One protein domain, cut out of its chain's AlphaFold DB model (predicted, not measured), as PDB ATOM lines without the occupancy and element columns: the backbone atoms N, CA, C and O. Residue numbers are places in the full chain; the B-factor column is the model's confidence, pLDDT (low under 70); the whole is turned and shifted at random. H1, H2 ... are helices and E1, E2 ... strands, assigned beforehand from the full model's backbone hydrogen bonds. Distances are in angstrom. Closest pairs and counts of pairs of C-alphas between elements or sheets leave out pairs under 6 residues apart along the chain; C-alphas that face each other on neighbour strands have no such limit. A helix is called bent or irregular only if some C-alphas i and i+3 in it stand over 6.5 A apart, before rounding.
ATOM      1  N   VAL A 434      -0.056 -14.974  62.388       92.69
ATOM      2  CA  VAL A 434      -0.556 -16.151  63.138       92.69
ATOM      3  C   VAL A 434       0.414 -16.586  64.244       92.69
ATOM      4  O   VAL A 434      -0.005 -17.060  65.292       92.69
ATOM      5  N   SER A 435       1.715 -16.386  64.035       92.44
ATOM      6  CA  SER A 435       2.778 -16.703  64.993       92.44
ATOM      7  C   SER A 435       3.217 -15.495  65.829       92.44
ATOM      8  O   SER A 435       4.366 -15.450  66.275       92.44
ATOM      9  N   PHE A 436       2.359 -14.481  65.974       94.50
ATOM     10  CA  PHE A 436       2.666 -13.296  66.769       94.50
ATOM     11  C   PHE A 436       2.992 -13.681  68.215       94.50
ATOM     12  O   PHE A 436       2.265 -14.447  68.848       94.50
ATOM     13  N   LYS A 437       4.082 -13.122  68.738       93.75
ATOM     14  CA  LYS A 437       4.479 -13.233  70.141       93.75
ATOM     15  C   LYS A 437       4.482 -11.846  70.750       93.75
ATOM     16  O   LYS A 437       4.822 -10.882  70.066       93.75
ATOM     17  N   LEU A 438       4.102 -11.748  72.021       93.50
ATOM     18  CA  LEU A 438       4.124 -10.469  72.704       93.50
ATOM     19  C   LEU A 438       5.575 -10.059  72.966       93.50
ATOM     20  O   LEU A 438       6.263 -10.640  73.809       93.50
ATOM     21  N   ASP A 439       6.026  -9.019  72.274       91.81
ATOM     22  CA  ASP A 439       7.294  -8.376  72.590       91.81
ATOM     23  C   ASP A 439       7.142  -7.653  73.923       91.81
ATOM     24  O   ASP A 439       6.497  -6.605  74.006       91.81
ATOM     25  N   LYS A 440       7.725  -8.229  74.977       84.56
ATOM     26  CA  LYS A 440       7.748  -7.612  76.303       84.56
ATOM     27  C   LYS A 440       8.513  -6.298  76.191       84.56
ATOM     28  O   LYS A 440       9.730  -6.339  75.964       84.56
ATOM     29  N   PRO A 441       7.848  -5.136  76.321       73.31
ATOM     30  CA  PRO A 441       8.566  -3.880  76.306       73.31
ATOM     31  C   PRO A 441       9.531  -3.928  77.486       73.31
ATOM     32  O   PRO A 441       9.121  -4.067  78.637       73.31
ATOM     33  N   SER A 442      10.832  -3.860  77.212       71.62
ATOM     34  CA  SER A 442      11.802  -3.668  78.288       71.62
ATOM     35  C   SER A 442      11.347  -2.432  79.070       71.62
ATOM     36  O   SER A 442      11.106  -1.392  78.459       71.62
ATOM     37  N   CYS A 443      11.173  -2.534  80.394       54.69
ATOM     38  CA  CYS A 443      10.592  -1.482  81.250       54.69
ATOM     39  C   CYS A 443      11.267  -0.093  81.140       54.69
ATOM     40  O   CYS A 443      10.803   0.874  81.739       54.69
ATOM     41  N   SER A 444      12.354   0.027  80.380       54.03
ATOM     42  CA  SER A 444      12.987   1.271  79.949       54.03
ATOM     43  C   SER A 444      12.179   2.090  78.925       54.03
ATOM     44  O   SER A 444      12.524   3.245  78.687       54.03
ATOM     45  N   PHE A 445      11.086   1.571  78.353       52.31
ATOM     46  CA  PHE A 445      10.323   2.229  77.275       52.31
ATOM     47  C   PHE A 445       9.466   3.450  77.670       52.31
ATOM     48  O   PHE A 445       8.781   4.009  76.817       52.31
ATOM     49  N   ILE A 446       9.517   3.932  78.919       51.41
ATOM     50  CA  ILE A 446       8.746   5.124  79.346       51.41
ATOM     51  C   ILE A 446       9.204   6.410  78.622       51.41
ATOM     52  O   ILE A 446       8.518   7.428  78.654       51.41
ATOM     53  N   ARG A 447      10.328   6.378  77.900       43.94
ATOM     54  CA  ARG A 447      10.745   7.462  77.008       43.94
ATOM     55  C   ARG A 447      10.916   6.907  75.601       43.94
ATOM     56  O   ARG A 447      12.018   6.498  75.261       43.94
ATOM     57  N   LEU A 448       9.849   6.867  74.798       45.66
ATOM     58  CA  LEU A 448      10.011   6.674  73.354       45.66
ATOM     59  C   LEU A 448      10.758   7.897  72.798       45.66
ATOM     60  O   LEU A 448      10.206   8.999  72.837       45.66
ATOM     61  N   PRO A 449      11.978   7.747  72.258       41.00
ATOM     62  CA  PRO A 449      12.525   8.744  71.362       41.00
ATOM     63  C   PRO A 449      11.716   8.649  70.066       41.00
ATOM     64  O   PRO A 449      11.646   7.595  69.431       41.00
ATOM     65  N   HIS A 450      11.071   9.746  69.691       47.47
ATOM     66  CA  HIS A 450      10.482   9.929  68.371       47.47
ATOM     67  C   HIS A 450      11.541   9.622  67.299       47.47
ATOM     68  O   HIS A 450      12.523  10.355  67.245       47.47
ATOM     69  N   SER A 451      11.398   8.554  66.497       45.50
ATOM     70  CA  SER A 451      11.847   8.490  65.077       45.50
ATOM     71  C   SER A 451      12.073   7.091  64.492       45.50
ATOM     72  O   SER A 451      12.183   7.000  63.272       45.50
ATOM     73  N   SER A 452      12.126   5.995  65.257       42.56
ATOM     74  CA  SER A 452      12.401   4.701  64.608       42.56
ATOM     75  C   SER A 452      11.160   4.144  63.905       42.56
ATOM     76  O   SER A 452      10.156   3.824  64.542       42.56
ATOM     77  N   ILE A 453      11.267   4.074  62.577       51.97
ATOM     78  CA  ILE A 453      10.339   3.546  61.573       51.97
ATOM     79  C   ILE A 453      10.151   2.046  61.815       51.97
ATOM     80  O   ILE A 453      10.698   1.202  61.117       51.97
ATOM     81  N   MET A 454       9.420   1.692  62.859       53.66
ATOM     82  CA  MET A 454       8.880   0.354  63.022       53.66
ATOM     83  C   MET A 454       7.360   0.468  62.963       53.66
ATOM     84  O   MET A 454       6.814   1.468  63.450       53.66
ATOM     85  N   PRO A 455       6.662  -0.516  62.365       58.53
ATOM     86  CA  PRO A 455       5.213  -0.590  62.476       58.53
ATOM     87  C   PRO A 455       4.821  -0.427  63.954       58.53
ATOM     88  O   PRO A 455       5.591  -0.856  64.824       58.53
ATOM     89  N   PRO A 456       3.672   0.211  64.259       65.00
ATOM     90  CA  PRO A 456       3.169   0.372  65.611       65.00
ATOM     91  C   PRO A 456       3.374  -0.934  66.343       65.00
ATOM     92  O   PRO A 456       2.922  -1.979  65.873       65.00
ATOM     93  N   ASN A 457       4.134  -0.881  67.435       84.31
ATOM     94  CA  ASN A 457       4.450  -2.073  68.192       84.31
ATOM     95  C   ASN A 457       3.110  -2.681  68.629       84.31
ATOM     96  O   ASN A 457       2.428  -2.128  69.494       84.31
ATOM     97  N   ILE A 458       2.698  -3.769  67.972       91.38
ATOM     98  CA  ILE A 458       1.398  -4.415  68.183       91.38
ATOM     99  C   ILE A 458       1.253  -4.758  69.665       91.38
ATOM    100  O   ILE A 458       0.183  -4.575  70.237       91.38
ATOM    101  N   SER A 459       2.349  -5.153  70.316       93.31
ATOM    102  CA  SER A 459       2.400  -5.373  71.757       93.31
ATOM    103  C   SER A 459       1.997  -4.113  72.517       93.31
ATOM    104  O   SER A 459       1.084  -4.163  73.333       93.31
ATOM    105  N   LEU A 460       2.573  -2.949  72.201       91.31
ATOM    106  CA  LEU A 460       2.187  -1.682  72.834       91.31
ATOM    107  C   LEU A 460       0.704  -1.346  72.610       91.31
ATOM    108  O   LEU A 460       0.041  -0.855  73.526       91.31
ATOM    109  N   LEU A 461       0.159  -1.638  71.427       93.62
ATOM    110  CA  LEU A 461      -1.265  -1.461  71.150       93.62
ATOM    111  C   LEU A 461      -2.127  -2.365  72.053       93.62
ATOM    112  O   LEU A 461      -3.036  -1.878  72.722       93.62
ATOM    113  N   LEU A 462      -1.813  -3.659  72.146       95.12
ATOM    114  CA  LEU A 462      -2.507  -4.603  73.035       95.12
ATOM    115  C   LEU A 462      -2.443  -4.164  74.509       95.12
ATOM    116  O   LEU A 462      -3.428  -4.262  75.247       95.12
ATOM    117  N   LEU A 463      -1.302  -3.623  74.935       94.62
ATOM    118  CA  LEU A 463      -1.083  -3.152  76.303       94.62
ATOM    119  C   LEU A 463      -1.765  -1.807  76.605       94.62
ATOM    120  O   LEU A 463      -2.037  -1.521  77.770       94.62
ATOM    121  N   SER A 464      -2.063  -0.991  75.591       93.44
ATOM    122  CA  SER A 464      -2.648   0.352  75.754       93.44
ATOM    123  C   SER A 464      -4.153   0.422  75.496       93.44
ATOM    124  O   SER A 464      -4.813   1.326  76.012       93.44
ATOM    125  N   LEU A 465      -4.731  -0.534  74.760       95.31
ATOM    126  CA  LEU A 465      -6.167  -0.538  74.476       95.31
ATOM    127  C   LEU A 465      -7.003  -0.575  75.771       95.31
ATOM    128  O   LEU A 465      -6.680  -1.330  76.699       95.31
ATOM    129  N   PRO A 466      -8.120   0.171  75.855       95.31
ATOM    130  CA  PRO A 466      -9.018   0.032  76.992       95.31
ATOM    131  C   PRO A 466      -9.662  -1.361  77.003       95.31
ATOM    132  O   PRO A 466      -9.918  -1.953  75.953       95.31
ATOM    133  N   PHE A 467      -9.958  -1.885  78.197       95.50
ATOM    134  CA  PHE A 467     -10.381  -3.281  78.396       95.50
ATOM    135  C   PHE A 467     -11.516  -3.739  77.464       95.50
ATOM    136  O   PHE A 467     -11.459  -4.824  76.891       95.50
ATOM    137  N   LYS A 468     -12.549  -2.906  77.264       94.94
ATOM    138  CA  LYS A 468     -13.690  -3.251  76.394       94.94
ATOM    139  C   LYS A 468     -13.257  -3.461  74.940       94.94
ATOM    140  O   LYS A 468     -13.771  -4.351  74.264       94.94
ATOM    141  N   GLN A 469     -12.321  -2.650  74.461       96.75
ATOM    142  CA  GLN A 469     -11.771  -2.728  73.116       96.75
ATOM    143  C   GLN A 469     -10.780  -3.877  72.986       96.75
ATOM    144  O   GLN A 469     -10.848  -4.591  71.991       96.75
ATOM    145  N   LEU A 470      -9.947  -4.123  74.002       96.94
ATOM    146  CA  LEU A 470      -9.081  -5.301  74.045       96.94
ATOM    147  C   LEU A 470      -9.905  -6.596  73.978       96.94
ATOM    148  O   LEU A 470      -9.628  -7.459  73.151       96.94
ATOM    149  N   ARG A 471     -10.986  -6.698  74.762       95.69
ATOM    150  CA  ARG A 471     -11.899  -7.855  74.737       95.69
ATOM    151  C   ARG A 471     -12.505  -8.060  73.352       95.69
ATOM    152  O   ARG A 471     -12.598  -9.186  72.865       95.69
ATOM    153  N   LYS A 472     -12.895  -6.969  72.692       95.75
ATOM    154  CA  LYS A 472     -13.417  -7.010  71.324       95.75
ATOM    155  C   LYS A 472     -12.360  -7.432  70.302       95.75
ATOM    156  O   LYS A 472     -12.669  -8.221  69.414       95.75
ATOM    157  N   LEU A 473     -11.131  -6.941  70.437       96.38
ATOM    158  CA  LEU A 473     -10.005  -7.338  69.600       96.38
ATOM    159  C   LEU A 473      -9.717  -8.837  69.753       96.38
ATOM    160  O   LEU A 473      -9.640  -9.544  68.756       96.38
ATOM    161  N   PHE A 474      -9.669  -9.344  70.986       96.31
ATOM    162  CA  PHE A 474      -9.489 -10.770  71.268       96.31
ATOM    163  C   PHE A 474     -10.615 -11.612  70.678       96.31
ATOM    164  O   PHE A 474     -10.353 -12.653  70.082       96.31
ATOM    165  N   LYS A 475     -11.865 -11.134  70.732       94.38
ATOM    166  CA  LYS A 475     -12.974 -11.789  70.030       94.38
ATOM    167  C   LYS A 475     -12.689 -11.928  68.532       94.38
ATOM    168  O   LYS A 475     -12.889 -13.014  67.996       94.38
ATOM    169  N   TYR A 476     -12.218 -10.874  67.866       95.44
ATOM    170  CA  TYR A 476     -11.862 -10.932  66.445       95.44
ATOM    171  C   TYR A 476     -10.664 -11.850  66.173       95.44
ATOM    172  O   TYR A 476     -10.743 -12.681  65.273       95.44
ATOM    173  N   MET A 477      -9.599 -11.774  66.976       95.69
ATOM    174  CA  MET A 477      -8.429 -12.651  66.836       95.69
ATOM    175  C   MET A 477      -8.798 -14.127  67.008       95.69
ATOM    176  O   MET A 477      -8.329 -14.971  66.250       95.69
ATOM    177  N   ARG A 478      -9.679 -14.438  67.964       93.81
ATOM    178  CA  ARG A 478     -10.200 -15.789  68.196       93.81
ATOM    179  C   ARG A 478     -10.994 -16.306  67.001       93.81
ATOM    180  O   ARG A 478     -10.770 -17.431  66.580       93.81
ATOM    181  N   LEU A 479     -11.878 -15.481  66.432       93.19
ATOM    182  CA  LEU A 479     -12.644 -15.843  65.231       93.19
ATOM    183  C   LEU A 479     -11.740 -16.140  64.023       93.19
ATOM    184  O   LEU A 479     -12.137 -16.899  63.148       93.19
ATOM    185  N   GLN A 480     -10.533 -15.573  63.987       94.25
ATOM    186  CA  GLN A 480      -9.535 -15.837  62.947       94.25
ATOM    187  C   GLN A 480      -8.505 -16.917  63.320       94.25
ATOM    188  O   GLN A 480      -7.566 -17.139  62.562       94.25
ATOM    189  N   GLY A 481      -8.622 -17.558  64.489       93.44
ATOM    190  CA  GLY A 481      -7.639 -18.544  64.959       93.44
ATOM    191  C   GLY A 481      -6.249 -17.961  65.251       93.44
ATOM    192  O   GLY A 481      -5.272 -18.701  65.284       93.44
ATOM    193  N   LYS A 482      -6.143 -16.639  65.451       94.69
ATOM    194  CA  LYS A 482      -4.889 -15.928  65.766       94.69
ATOM    195  C   LYS A 482      -4.665 -15.726  67.268       94.69
ATOM    196  O   LYS A 482      -3.602 -15.267  67.672       94.69
ATOM    197  N   LEU A 483      -5.678 -15.989  68.096       94.81
ATOM    198  CA  LEU A 483      -5.585 -15.832  69.548       94.81
ATOM    199  C   LEU A 483      -5.198 -17.163  70.196       94.81
ATOM    200  O   LEU A 483      -6.009 -18.087  70.205       94.81
ATOM    201  N   THR A 484      -3.998 -17.240  70.768       93.75
ATOM    202  CA  THR A 484      -3.578 -18.390  71.580       93.75
ATOM    203  C   THR A 484      -3.801 -18.129  73.069       93.75
ATOM    204  O   THR A 484      -3.858 -16.981  73.522       93.75
ATOM    205  N   GLU A 485      -3.919 -19.204  73.848       93.75
ATOM    206  CA  GLU A 485      -4.003 -19.120  75.308       93.75
ATOM    207  C   GLU A 485      -2.743 -18.478  75.908       93.75
ATOM    208  O   GLU A 485      -2.861 -17.650  76.817       93.75
ATOM    209  N   GLU A 486      -1.550 -18.784  75.379       94.19
ATOM    210  CA  GLU A 486      -0.317 -18.149  75.847       94.19
ATOM    211  C   GLU A 486      -0.346 -16.636  75.626       94.19
ATOM    212  O   GLU A 486      -0.048 -15.888  76.556       94.19
ATOM    213  N   LEU A 487      -0.780 -16.173  74.448       95.06
ATOM    214  CA  LEU A 487      -0.829 -14.746  74.135       95.06
ATOM    215  C   LEU A 487      -1.781 -13.989  75.072       95.06
ATOM    216  O   LEU A 487      -1.452 -12.900  75.543       95.06
ATOM    217  N   VAL A 488      -2.944 -14.567  75.393       95.88
ATOM    218  CA  VAL A 488      -3.881 -13.968  76.358       95.88
ATOM    219  C   VAL A 488      -3.245 -13.866  77.745       95.88
ATOM    220  O   VAL A 488      -3.331 -12.807  78.371       95.88
ATOM    221  N   LYS A 489      -2.572 -14.927  78.216       94.88
ATOM    222  CA  LYS A 489      -1.861 -14.909  79.507       94.88
ATOM    223  C   LYS A 489      -0.769 -13.846  79.527       94.88
ATOM    224  O   LYS A 489      -0.672 -13.120  80.513       94.88
ATOM    225  N   GLU A 490       0.027 -13.745  78.466       95.44
ATOM    226  CA  GLU A 490       1.119 -12.776  78.356       95.44
ATOM    227  C   GLU A 490       0.605 -11.335  78.378       95.44
ATOM    228  O   GLU A 490       1.088 -10.529  79.173       95.44
ATOM    229  N   VAL A 491      -0.418 -11.017  77.575       95.75
ATOM    230  CA  VAL A 491      -1.000  -9.666  77.527       95.75
ATOM    231  C   VAL A 491      -1.596  -9.278  78.878       95.75
ATOM    232  O   VAL A 491      -1.330  -8.179  79.365       95.75
ATOM    233  N   VAL A 492      -2.377 -10.165  79.506       96.50
ATOM    234  CA  VAL A 492      -2.982  -9.891  80.819       96.50
ATOM    235  C   VAL A 492      -1.904  -9.726  81.892       96.50
ATOM    236  O   VAL A 492      -1.957  -8.768  82.658       96.50
ATOM    237  N   GLN A 493      -0.893 -10.602  81.933       95.38
ATOM    238  CA  GLN A 493       0.202 -10.490  82.903       95.38
ATOM    239  C   GLN A 493       0.959  -9.166  82.780       95.38
ATOM    240  O   GLN A 493       1.260  -8.547  83.801       95.38
ATOM    241  N   GLU A 494       1.256  -8.724  81.560       95.19
ATOM    242  CA  GLU A 494       1.996  -7.483  81.328       95.19
ATOM    243  C   GLU A 494       1.147  -6.243  81.667       95.19
ATOM    244  O   GLU A 494       1.619  -5.317  82.330       95.19
ATOM    245  N   ARG A 495      -0.148  -6.246  81.319       95.12
ATOM    246  CA  ARG A 495      -1.088  -5.180  81.719       95.12
ATOM    247  C   ARG A 495      -1.242  -5.093  83.234       95.12
ATOM    248  O   ARG A 495      -1.223  -3.993  83.788       95.12
ATOM    249  N   GLU A 496      -1.307  -6.232  83.919       94.94
ATOM    250  CA  GLU A 496      -1.341  -6.288  85.381       94.94
ATOM    251  C   GLU A 496      -0.026  -5.813  86.010       94.94
ATOM    252  O   GLU A 496      -0.042  -5.072  86.997       94.94
ATOM    253  N   ALA A 497       1.124  -6.148  85.420       93.25
ATOM    254  CA  ALA A 497       2.413  -5.621  85.855       93.25
ATOM    255  C   ALA A 497       2.462  -4.086  85.737       93.25
ATOM    256  O   ALA A 497       2.846  -3.405  86.694       93.25
ATOM    257  N   HIS A 498       1.995  -3.531  84.614       91.88
ATOM    258  CA  HIS A 498       1.874  -2.088  84.394       91.88
ATOM    259  C   HIS A 498       0.912  -1.427  85.392       91.88
ATOM    260  O   HIS A 498       1.229  -0.376  85.960       91.88
ATOM    261  N   ARG A 499      -0.247  -2.041  85.648       93.25
ATOM    262  CA  ARG A 499      -1.220  -1.567  86.641       93.25
ATOM    263  C   ARG A 499      -0.605  -1.521  88.039       93.25
ATOM    264  O   ARG A 499      -0.708  -0.500  88.718       93.25
ATOM    265  N   MET A 500       0.091  -2.581  88.449       92.56
ATOM    266  CA  MET A 500       0.765  -2.655  89.748       92.56
ATOM    267  C   MET A 500       1.914  -1.652  89.873       92.56
ATOM    268  O   MET A 500       2.100  -1.073  90.944       92.56
ATOM    269  N   LEU A 501       2.670  -1.408  88.799       91.31
ATOM    270  CA  LEU A 501       3.700  -0.370  88.765       91.31
ATOM    271  C   LEU A 501       3.086   1.024  88.953       91.31
ATOM    272  O   LEU A 501       3.556   1.788  89.794       91.31
ATOM    273  N   LYS A 502       2.000   1.334  88.231       90.56
ATOM    274  CA  LYS A 502       1.266   2.598  88.388       90.56
ATOM    275  C   LYS A 502       0.728   2.767  89.807       90.56
ATOM    276  O   LYS A 502       0.931   3.824  90.391       90.56
ATOM    277  N   LEU A 503       0.124   1.726  90.388       89.69
ATOM    278  CA  LEU A 503      -0.355   1.748  91.776       89.69
ATOM    279  C   LEU A 503       0.771   2.016  92.785       89.69
ATOM    280  O   LEU A 503       0.572   2.790  93.713       89.69
ATOM    281  N   ARG A 504       1.954   1.411  92.608       90.19
ATOM    282  CA  ARG A 504       3.120   1.647  93.484       90.19
ATOM    283  C   ARG A 504       3.664   3.070  93.387       90.19
ATOM    284  O   ARG A 504       4.195   3.573  94.370       90.19
ATOM    285  N   ASN A 505       3.533   3.693  92.219       89.81
ATOM    286  CA  ASN A 505       3.974   5.063  91.977       89.81
ATOM    287  C   ASN A 505       2.939   6.111  92.423       89.81
ATOM    288  O   ASN A 505       3.233   7.306  92.370       89.81
ATOM    289  N   LEU A 506       1.739   5.702  92.857       88.62
ATOM    290  CA  LEU A 506       0.765   6.638  93.409       88.62
ATOM    291  C   LEU A 506       1.242   7.162  94.773       88.62
ATOM    292  O   LEU A 506       1.658   6.377  95.627       88.62
ATOM    293  N   PRO A 507       1.153   8.481  95.020       86.75
ATOM    294  CA  PRO A 507       1.560   9.055  96.293       86.75
ATOM    295  C   PRO A 507       0.667   8.522  97.432       86.75
ATOM    296  O   PRO A 507      -0.560   8.635  97.342       86.75
ATOM    297  N   PRO A 508       1.246   8.002  98.534       80.62
ATOM    298  CA  PRO A 508       0.498   7.339  99.609       80.62
ATOM    299  C   PRO A 508      -0.478   8.266 100.356       80.62
ATOM    300  O   PRO A 508      -1.429   7.789 100.965       80.62
ATOM    301  N   SER A 518     -11.041   9.513  86.128       79.62
ATOM    302  CA  SER A 518     -11.360   8.298  85.366       79.62
ATOM    303  C   SER A 518     -10.148   7.372  85.182       79.62
ATOM    304  O   SER A 518     -10.291   6.150  85.218       79.62
ATOM    305  N   GLU A 519      -8.942   7.935  85.077       82.06
ATOM    306  CA  GLU A 519      -7.681   7.195  84.998       82.06
ATOM    307  C   GLU A 519      -7.361   6.378  86.258       82.06
ATOM    308  O   GLU A 519      -6.907   5.237  86.163       82.06
ATOM    309  N   HIS A 520      -7.625   6.926  87.447       84.62
ATOM    310  CA  HIS A 520      -7.380   6.233  88.710       84.62
ATOM    311  C   HIS A 520      -8.425   5.144  88.953       84.62
ATOM    312  O   HIS A 520      -8.103   4.109  89.531       84.62
ATOM    313  N   GLU A 521      -9.664   5.336  88.489       86.88
ATOM    314  CA  GLU A 521     -10.699   4.302  88.579       86.88
ATOM    315  C   GLU A 521     -10.290   3.034  87.812       86.88
ATOM    316  O   GLU A 521     -10.542   1.928  88.283       86.88
ATOM    317  N   ILE A 522      -9.579   3.161  86.686       87.94
ATOM    318  CA  ILE A 522      -9.102   2.008  85.906       87.94
ATOM    319  C   ILE A 522      -8.126   1.139  86.717       87.94
ATOM    320  O   ILE A 522      -8.172  -0.084  86.606       87.94
ATOM    321  N   LEU A 523      -7.303   1.732  87.589       91.50
ATOM    322  CA  LEU A 523      -6.313   0.996  88.388       91.50
ATOM    323  C   LEU A 523      -6.932   0.067  89.445       91.50
ATOM    324  O   LEU A 523      -6.254  -0.844  89.930       91.50
ATOM    325  N   GLY A 524      -8.202   0.289  89.801       90.62
ATOM    326  CA  GLY A 524      -8.934  -0.534  90.765       90.62
ATOM    327  C   GLY A 524      -9.492  -1.844  90.202       90.62
ATOM    328  O   GLY A 524     -10.017  -2.653  90.972       90.62
ATOM    329  N   TRP A 525      -9.394  -2.053  88.886       94.12
ATOM    330  CA  TRP A 525      -9.798  -3.283  88.205       94.12
ATOM    331  C   TRP A 525      -8.587  -4.190  87.983       94.12
ATOM    332  O   TRP A 525      -7.592  -3.741  87.431       94.12
ATOM    333  N   GLU A 526      -8.678  -5.450  88.393       95.44
ATOM    334  CA  GLU A 526      -7.719  -6.509  88.066       95.44
ATOM    335  C   GLU A 526      -8.225  -7.268  86.842       95.44
ATOM    336  O   GLU A 526      -9.350  -7.765  86.848       95.44
ATOM    337  N   GLU A 527      -7.417  -7.341  85.790       95.31
ATOM    338  CA  GLU A 527      -7.692  -8.130  84.595       95.31
ATOM    339  C   GLU A 527      -7.218  -9.579  84.794       95.31
ATOM    340  O   GLU A 527      -6.150  -9.838  85.350       95.31
ATOM    341  N   GLN A 528      -8.020 -10.544  84.343       95.50
ATOM    342  CA  GLN A 528      -7.751 -11.973  84.501       95.50
ATOM    343  C   GLN A 528      -7.982 -12.713  83.182       95.50
ATOM    344  O   GLN A 528      -8.948 -12.453  82.459       95.50
ATOM    345  N   ALA A 529      -7.096 -13.660  82.877       94.38
ATOM    346  CA  ALA A 529      -7.285 -14.595  81.780       94.38
ATOM    347  C   ALA A 529      -8.177 -15.748  82.261       94.38
ATOM    348  O   ALA A 529      -7.829 -16.448  83.212       94.38
ATOM    349  N   LEU A 530      -9.331 -15.914  81.622       92.19
ATOM    350  CA  LEU A 530     -10.316 -16.944  81.921       92.19
ATOM    351  C   LEU A 530     -10.252 -18.004  80.820       92.19
ATOM    352  O   LEU A 530     -10.415 -17.680  79.643       92.19
ATOM    353  N   PHE A 531     -10.014 -19.251  81.216       88.69
ATOM    354  CA  PHE A 531      -9.982 -20.399  80.315       88.69
ATOM    355  C   PHE A 531     -11.144 -21.314  80.658       88.69
ATOM    356  O   PHE A 531     -11.220 -21.826  81.775       88.69
ATOM    357  N   ASP A 532     -12.062 -21.471  79.712       82.19
ATOM    358  CA  ASP A 532     -13.153 -22.428  79.835       82.19
ATOM    359  C   ASP A 532     -12.740 -23.742  79.166       82.19
ATOM    360  O   ASP A 532     -12.535 -23.783  77.952       82.19
ATOM    361  N   ALA A 533     -12.602 -24.805  79.963       75.50
ATOM    362  CA  ALA A 533     -12.215 -26.130  79.482       75.50
ATOM    363  C   ALA A 533     -13.242 -26.722  78.499       75.50
ATOM    364  O   ALA A 533     -12.891 -27.589  77.701       75.50
ATOM    365  N   GLU A 534     -14.491 -26.250  78.537       80.69
ATOM    366  CA  GLU A 534     -15.560 -26.724  77.655       80.69
ATOM    367  C   GLU A 534     -15.580 -26.003  76.300       80.69
ATOM    368  O   GLU A 534     -16.209 -26.481  75.355       80.69
ATOM    369  N   GLN A 535     -14.875 -24.873  76.161       73.38
ATOM    370  CA  GLN A 535     -14.786 -24.153  74.895       73.38
ATOM    371  C   GLN A 535     -13.429 -24.424  74.231       73.38
ATOM    372  O   GLN A 535     -12.413 -23.907  74.690       73.38
ATOM    373  N   PRO A 536     -13.378 -25.136  73.089       58.03
ATOM    374  CA  PRO A 536     -12.118 -25.435  72.394       58.03
ATOM    375  C   PRO A 536     -11.389 -24.186  71.857       58.03
ATOM    376  O   PRO A 536     -10.249 -24.275  71.414       58.03
ATOM    377  N   LEU A 537     -12.023 -23.008  71.917       62.66
ATOM    378  CA  LEU A 537     -11.443 -21.694  71.600       62.66
ATOM    379  C   LEU A 537     -11.417 -20.764  72.841       62.66
ATOM    380  O   LEU A 537     -11.426 -19.539  72.713       62.66
ATOM    381  N   GLY A 538     -11.459 -21.350  74.043       66.25
ATOM    382  CA  GLY A 538     -11.941 -20.808  75.321       66.25
ATOM    383  C   GLY A 538     -11.097 -19.763  76.046       66.25
ATOM    384  O   GLY A 538     -11.252 -19.615  77.253       66.25
ATOM    385  N   ALA A 539     -10.232 -19.018  75.355       80.75
ATOM    386  CA  ALA A 539      -9.517 -17.904  75.971       80.75
ATOM    387  C   ALA A 539     -10.400 -16.641  75.992       80.75
ATOM    388  O   ALA A 539     -10.700 -16.044  74.954       80.75
ATOM    389  N   ILE A 540     -10.826 -16.230  77.186       87.62
ATOM    390  CA  ILE A 540     -11.615 -15.018  77.441       87.62
ATOM    391  C   ILE A 540     -10.833 -14.134  78.419       87.62
ATOM    392  O   ILE A 540     -10.086 -14.626  79.259       87.62
ATOM    393  N   ILE A 541     -10.998 -12.814  78.331       94.25
ATOM    394  CA  ILE A 541     -10.523 -11.902  79.379       94.25
ATOM    395  C   ILE A 541     -11.690 -11.418  80.235       94.25
ATOM    396  O   ILE A 541     -12.716 -10.969  79.716       94.25
ATOM    397  N   GLY A 542     -11.513 -11.516  81.547       94.19
ATOM    398  CA  GLY A 542     -12.400 -10.963  82.562       94.19
ATOM    399  C   GLY A 542     -11.712  -9.846  83.336       94.19
ATOM    400  O   GLY A 542     -10.504  -9.635  83.212       94.19
ATOM    401  N   ARG A 543     -12.482  -9.120  84.147       94.94
ATOM    402  CA  ARG A 543     -11.922  -8.199  85.136       94.94
ATOM    403  C   ARG A 543     -12.767  -8.157  86.399       94.94
ATOM    404  O   ARG A 543     -13.990  -8.189  86.327       94.94
ATOM    405  N   ASP A 544     -12.122  -7.985  87.541       93.38
ATOM    406  CA  ASP A 544     -12.780  -7.842  88.837       93.38
ATOM    407  C   ASP A 544     -12.350  -6.547  89.525       93.38
ATOM    408  O   ASP A 544     -11.193  -6.135  89.475       93.38
ATOM    409  N   TRP A 545     -13.289  -5.878  90.197       91.00
ATOM    410  CA  TRP A 545     -12.950  -4.721  91.023       91.00
ATOM    411  C   TRP A 545     -12.299  -5.187  92.327       91.00
ATOM    412  O   TRP A 545     -12.971  -5.750  93.195       91.00
ATOM    413  N   ILE A 546     -11.013  -4.888  92.494       92.19
ATOM    414  CA  ILE A 546     -10.245  -5.217  93.703       92.19
ATOM    415  C   ILE A 546      -9.982  -4.000  94.599       92.19
ATOM    416  O   ILE A 546      -9.582  -4.163  95.754       92.19
ATOM    417  N   GLY A 547     -10.278  -2.793  94.104       88.44
ATOM    418  CA  GLY A 547      -9.992  -1.530  94.780       88.44
ATOM    419  C   GLY A 547      -8.563  -1.036  94.537       88.44
ATOM    420  O   GLY A 547      -7.784  -1.659  93.828       88.44
ATOM    421  N   LEU A 548      -8.228   0.117  95.120       84.31
ATOM    422  CA  LEU A 548      -6.907   0.752  94.967       84.31
ATOM    423  C   LEU A 548      -5.890   0.304  96.026       84.31
ATOM    424  O   LEU A 548      -4.726   0.689  95.972       84.31
ATOM    425  N   GLU A 549      -6.324  -0.483  97.009       80.88
ATOM    426  CA  GLU A 549      -5.453  -0.956  98.077       80.88
ATOM    427  C   GLU A 549      -4.508  -2.030  97.538       80.88
ATOM    428  O   GLU A 549      -4.927  -3.129  97.159       80.88
ATOM    429  N   ILE A 550      -3.208  -1.728  97.540       74.06
ATOM    430  CA  ILE A 550      -2.171  -2.732  97.310       74.06
ATOM    431  C   ILE A 550      -2.214  -3.683  98.505       74.06
ATOM    432  O   ILE A 550      -1.664  -3.395  99.568       74.06
ATOM    433  N   ARG A 551      -2.889  -4.826  98.348       69.56
ATOM    434  CA  ARG A 551      -2.951  -5.832  99.411       69.56
ATOM    435  C   ARG A 551      -1.521  -6.264  99.770       69.56
ATOM    436  O   ARG A 551      -0.798  -6.706  98.875       69.56
ATOM    437  N   PRO A 552      -1.113  -6.224 101.051       58.31
ATOM    438  CA  PRO A 552       0.230  -6.634 101.480       58.31
ATOM    439  C   PRO A 552       0.620  -8.053 101.021       58.31
ATOM    440  O   PRO A 552       1.785  -8.332 100.749       58.31
ATOM    441  N   ILE A 553      -0.368  -8.935 100.841       58.34
ATOM    442  CA  ILE A 553      -0.203 -10.309 100.335       58.34
ATOM    443  C   ILE A 553       0.389 -10.338  98.907       58.34
ATOM    444  O   ILE A 553       1.171 -11.233  98.569       58.34
ATOM    445  N   LEU A 554       0.096  -9.337  98.070       57.53
ATOM    446  CA  LEU A 554       0.680  -9.211  96.726       57.53
ATOM    447  C   LEU A 554       2.156  -8.785  96.776       57.53
ATOM    448  O   LEU A 554       2.950  -9.173  95.919       57.53
ATOM    449  N   LEU A 555       2.562  -8.036  97.807       57.75
ATOM    450  CA  LEU A 555       3.971  -7.703  98.029       57.75
ATOM    451  C   LEU A 555       4.761  -8.936  98.495       57.75
ATOM    452  O   LEU A 555       5.880  -9.151  98.028       57.75
ATOM    453  N   ALA A 556       4.161  -9.793  99.328       53.50
ATOM    454  CA  ALA A 556       4.796 -11.017  99.823       53.50
ATOM    455  C   ALA A 556       4.970 -12.102  98.738       53.50
ATOM    456  O   ALA A 556       6.031 -12.718  98.641       53.50
ATOM    457  N   SER A 557       3.974 -12.303  97.867       52.72
ATOM    458  CA  SER A 557       4.013 -13.334  96.809       52.72
ATOM    459  C   SER A 557       5.038 -13.052  95.700       52.72
ATOM    460  O   SER A 557       5.594 -13.988  95.122       52.72
ATOM    461  N   SER A 558       5.376 -11.780  95.458       49.38
ATOM    462  CA  SER A 558       6.437 -11.412  94.507       49.38
ATOM    463  C   SER A 558       7.840 -11.865  94.943       49.38
ATOM    464  O   SER A 558       8.688 -12.130  94.091       49.38
ATOM    465  N   ARG A 559       8.078 -12.037  96.255       49.59
ATOM    466  CA  ARG A 559       9.348 -12.568  96.784       49.59
ATOM    467  C   ARG A 559       9.470 -14.083  96.618       49.59
ATOM    468  O   ARG A 559      10.576 -14.565  96.413       49.59
ATOM    469  N   LEU A 560       8.357 -14.823  96.625       44.03
ATOM    470  CA  LEU A 560       8.385 -16.288  96.513       44.03
ATOM    471  C   LEU A 560       8.612 -16.800  95.079       44.03
ATOM    472  O   LEU A 560       9.126 -17.899  94.898       44.03
ATOM    473  N   ARG A 561       8.261 -16.025  94.040       45.53
ATOM    474  CA  ARG A 561       8.485 -16.445  92.637       45.53
ATOM    475  C   ARG A 561       9.927 -16.262  92.153       45.53
ATOM    476  O   ARG A 561      10.297 -16.893  91.172       45.53
ATOM    477  N   ARG A 562      10.751 -15.457  92.835       45.19
ATOM    478  CA  ARG A 562      12.184 -15.306  92.510       45.19
ATOM    479  C   ARG A 562      13.087 -16.385  93.121       45.19
ATOM    480  O   ARG A 562      14.259 -16.414  92.778       45.19
ATOM    481  N   SER A 563      12.577 -17.273  93.982       40.19
ATOM    482  CA  SER A 563      13.404 -18.279  94.673       40.19
ATOM    483  C   SER A 563      13.290 -19.707  94.117       40.19
ATOM    484  O   SER A 563      13.709 -20.639  94.793       40.19
ATOM    485  N   LYS A 564      12.694 -19.911  92.932       39.78
ATOM    486  CA  LYS A 564      12.604 -21.239  92.279       39.78
ATOM    487  C   LYS A 564      13.470 -21.395  91.026       39.78
ATOM    488  O   LYS A 564      13.358 -22.392  90.325       39.78
ATOM    489  N   THR A 565      14.353 -20.438  90.775       41.97
ATOM    490  CA  THR A 565      15.451 -20.566  89.811       41.97
ATOM    491  C   THR A 565      16.750 -20.254  90.538       41.97
ATOM    492  O   THR A 565      17.243 -19.132  90.449       41.97
ATOM    493  N   PHE A 566      17.222 -21.218  91.322       36.31
ATOM    494  CA  PHE A 566      18.624 -21.426  91.671       36.31
ATOM    495  C   PHE A 566      18.820 -22.906  91.967       36.31
ATOM    496  O   PHE A 566      17.945 -23.466  92.671       36.31
TER     497      PHE A 566
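What this domain is: This is residues 434 to 508 and 518 to 566 of the 566 residues of an uncharacterized protein of Arthroderma otae (strain ATCC MYA-4605 / CBS 113480) (UniProt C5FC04). A long helix, H4, runs through the middle of the body, with the hairpin of strands E1 and E2 packed along it, H3 packed on E2, and H2 packed on residues 491 to 495 of H4. Two stretches stick out from this body: residues 444 to 456, of which 444 to 446 belong to H1, and the tail of residues 555 to 566, of which 555 to 563 belong to H6. The printed part has 124 residues with six named helices and two named strands, in the order H1 H2 H3 H4 H5 E1 E2 H6; the sheet, E1 - E2, is antiparallel and the class is mostly helix. The whole is only just compact, close to loose, with a radius of gyration of the C-alphas of 16.1 A and spans of 45 by 44 by 42 A.

Where its parts are: The printed part begins at Val 434, with its C-alpha at (-0.556, -16.151, 63.138). H1, residues 443 to 446, is irregular: C-alphas 443 and 446 are 7.1 A apart. H2 is residues 458 to 464, and H3, residues 467 to 479, is 18.3 A long. H4, residues 485 to 504, is the longest helix at 28.5 A; its C-alpha 485 is at (-4.003, -19.120, 75.308). H5 is residues 518 to 523. E1, residues 525 to 531, spans 18.8 A, and E2, residues 539 to 545, spans 20.3 A. H6, residues 552 to 563, is 18.9 A long and ends with C-alpha 563 at (13.404, -18.279, 94.673).

How they stand to each other: H1 is apart from H2 and from H4. H2 touches H4 at a steep tilt of 44 degrees, the same way, the closest C-alphas being those of Leu 463 and Arg 495, 5.8 A apart. H2 and H3 are close but not clearly touching, with the C-alphas of Leu 462 and Leu 470 6.7 A apart. The closest C-alphas of H3 and E2 are those of Arg 471 and Ile 541, 6.3 A apart. Those of H4 and E1 are Lys 489 and Ala 529, 5.9 A apart. H5 only just touches H4, with 3 pairs of C-alphas within 8 A, the closest being Arg 499 and Leu 523 at 6.0 A. E1 and E2 form an antiparallel hairpin, with N 526 and O 544 at 2.8 A and N 542 and O 528 at 2.9 A, within hydrogen-bond range. H6 is apart from H4 and from E1. In H2, H3 and H4 every O i to N i+4 pair is within hydrogen-bond range; in H5 1 of 2 are and in H6 2 of 8, with 4 of 9 O i to N i+3 pairs in H6, while H1 is too short for an O i to N i+4 pair.

The domain as a whole: The C-alphas of Ser 451 and Glu 534, the two farthest apart, are 46.4 A apart. Residues 509 to 517 are not printed, and C-alphas 508 and 518 are 18.6 A apart across the cut. The link from H1 to H2, 11 residues, is long. The mean pLDDT of the printed part is 80.4; residues 443 to 456, 536 to 538 and 551 to 566 are under 70.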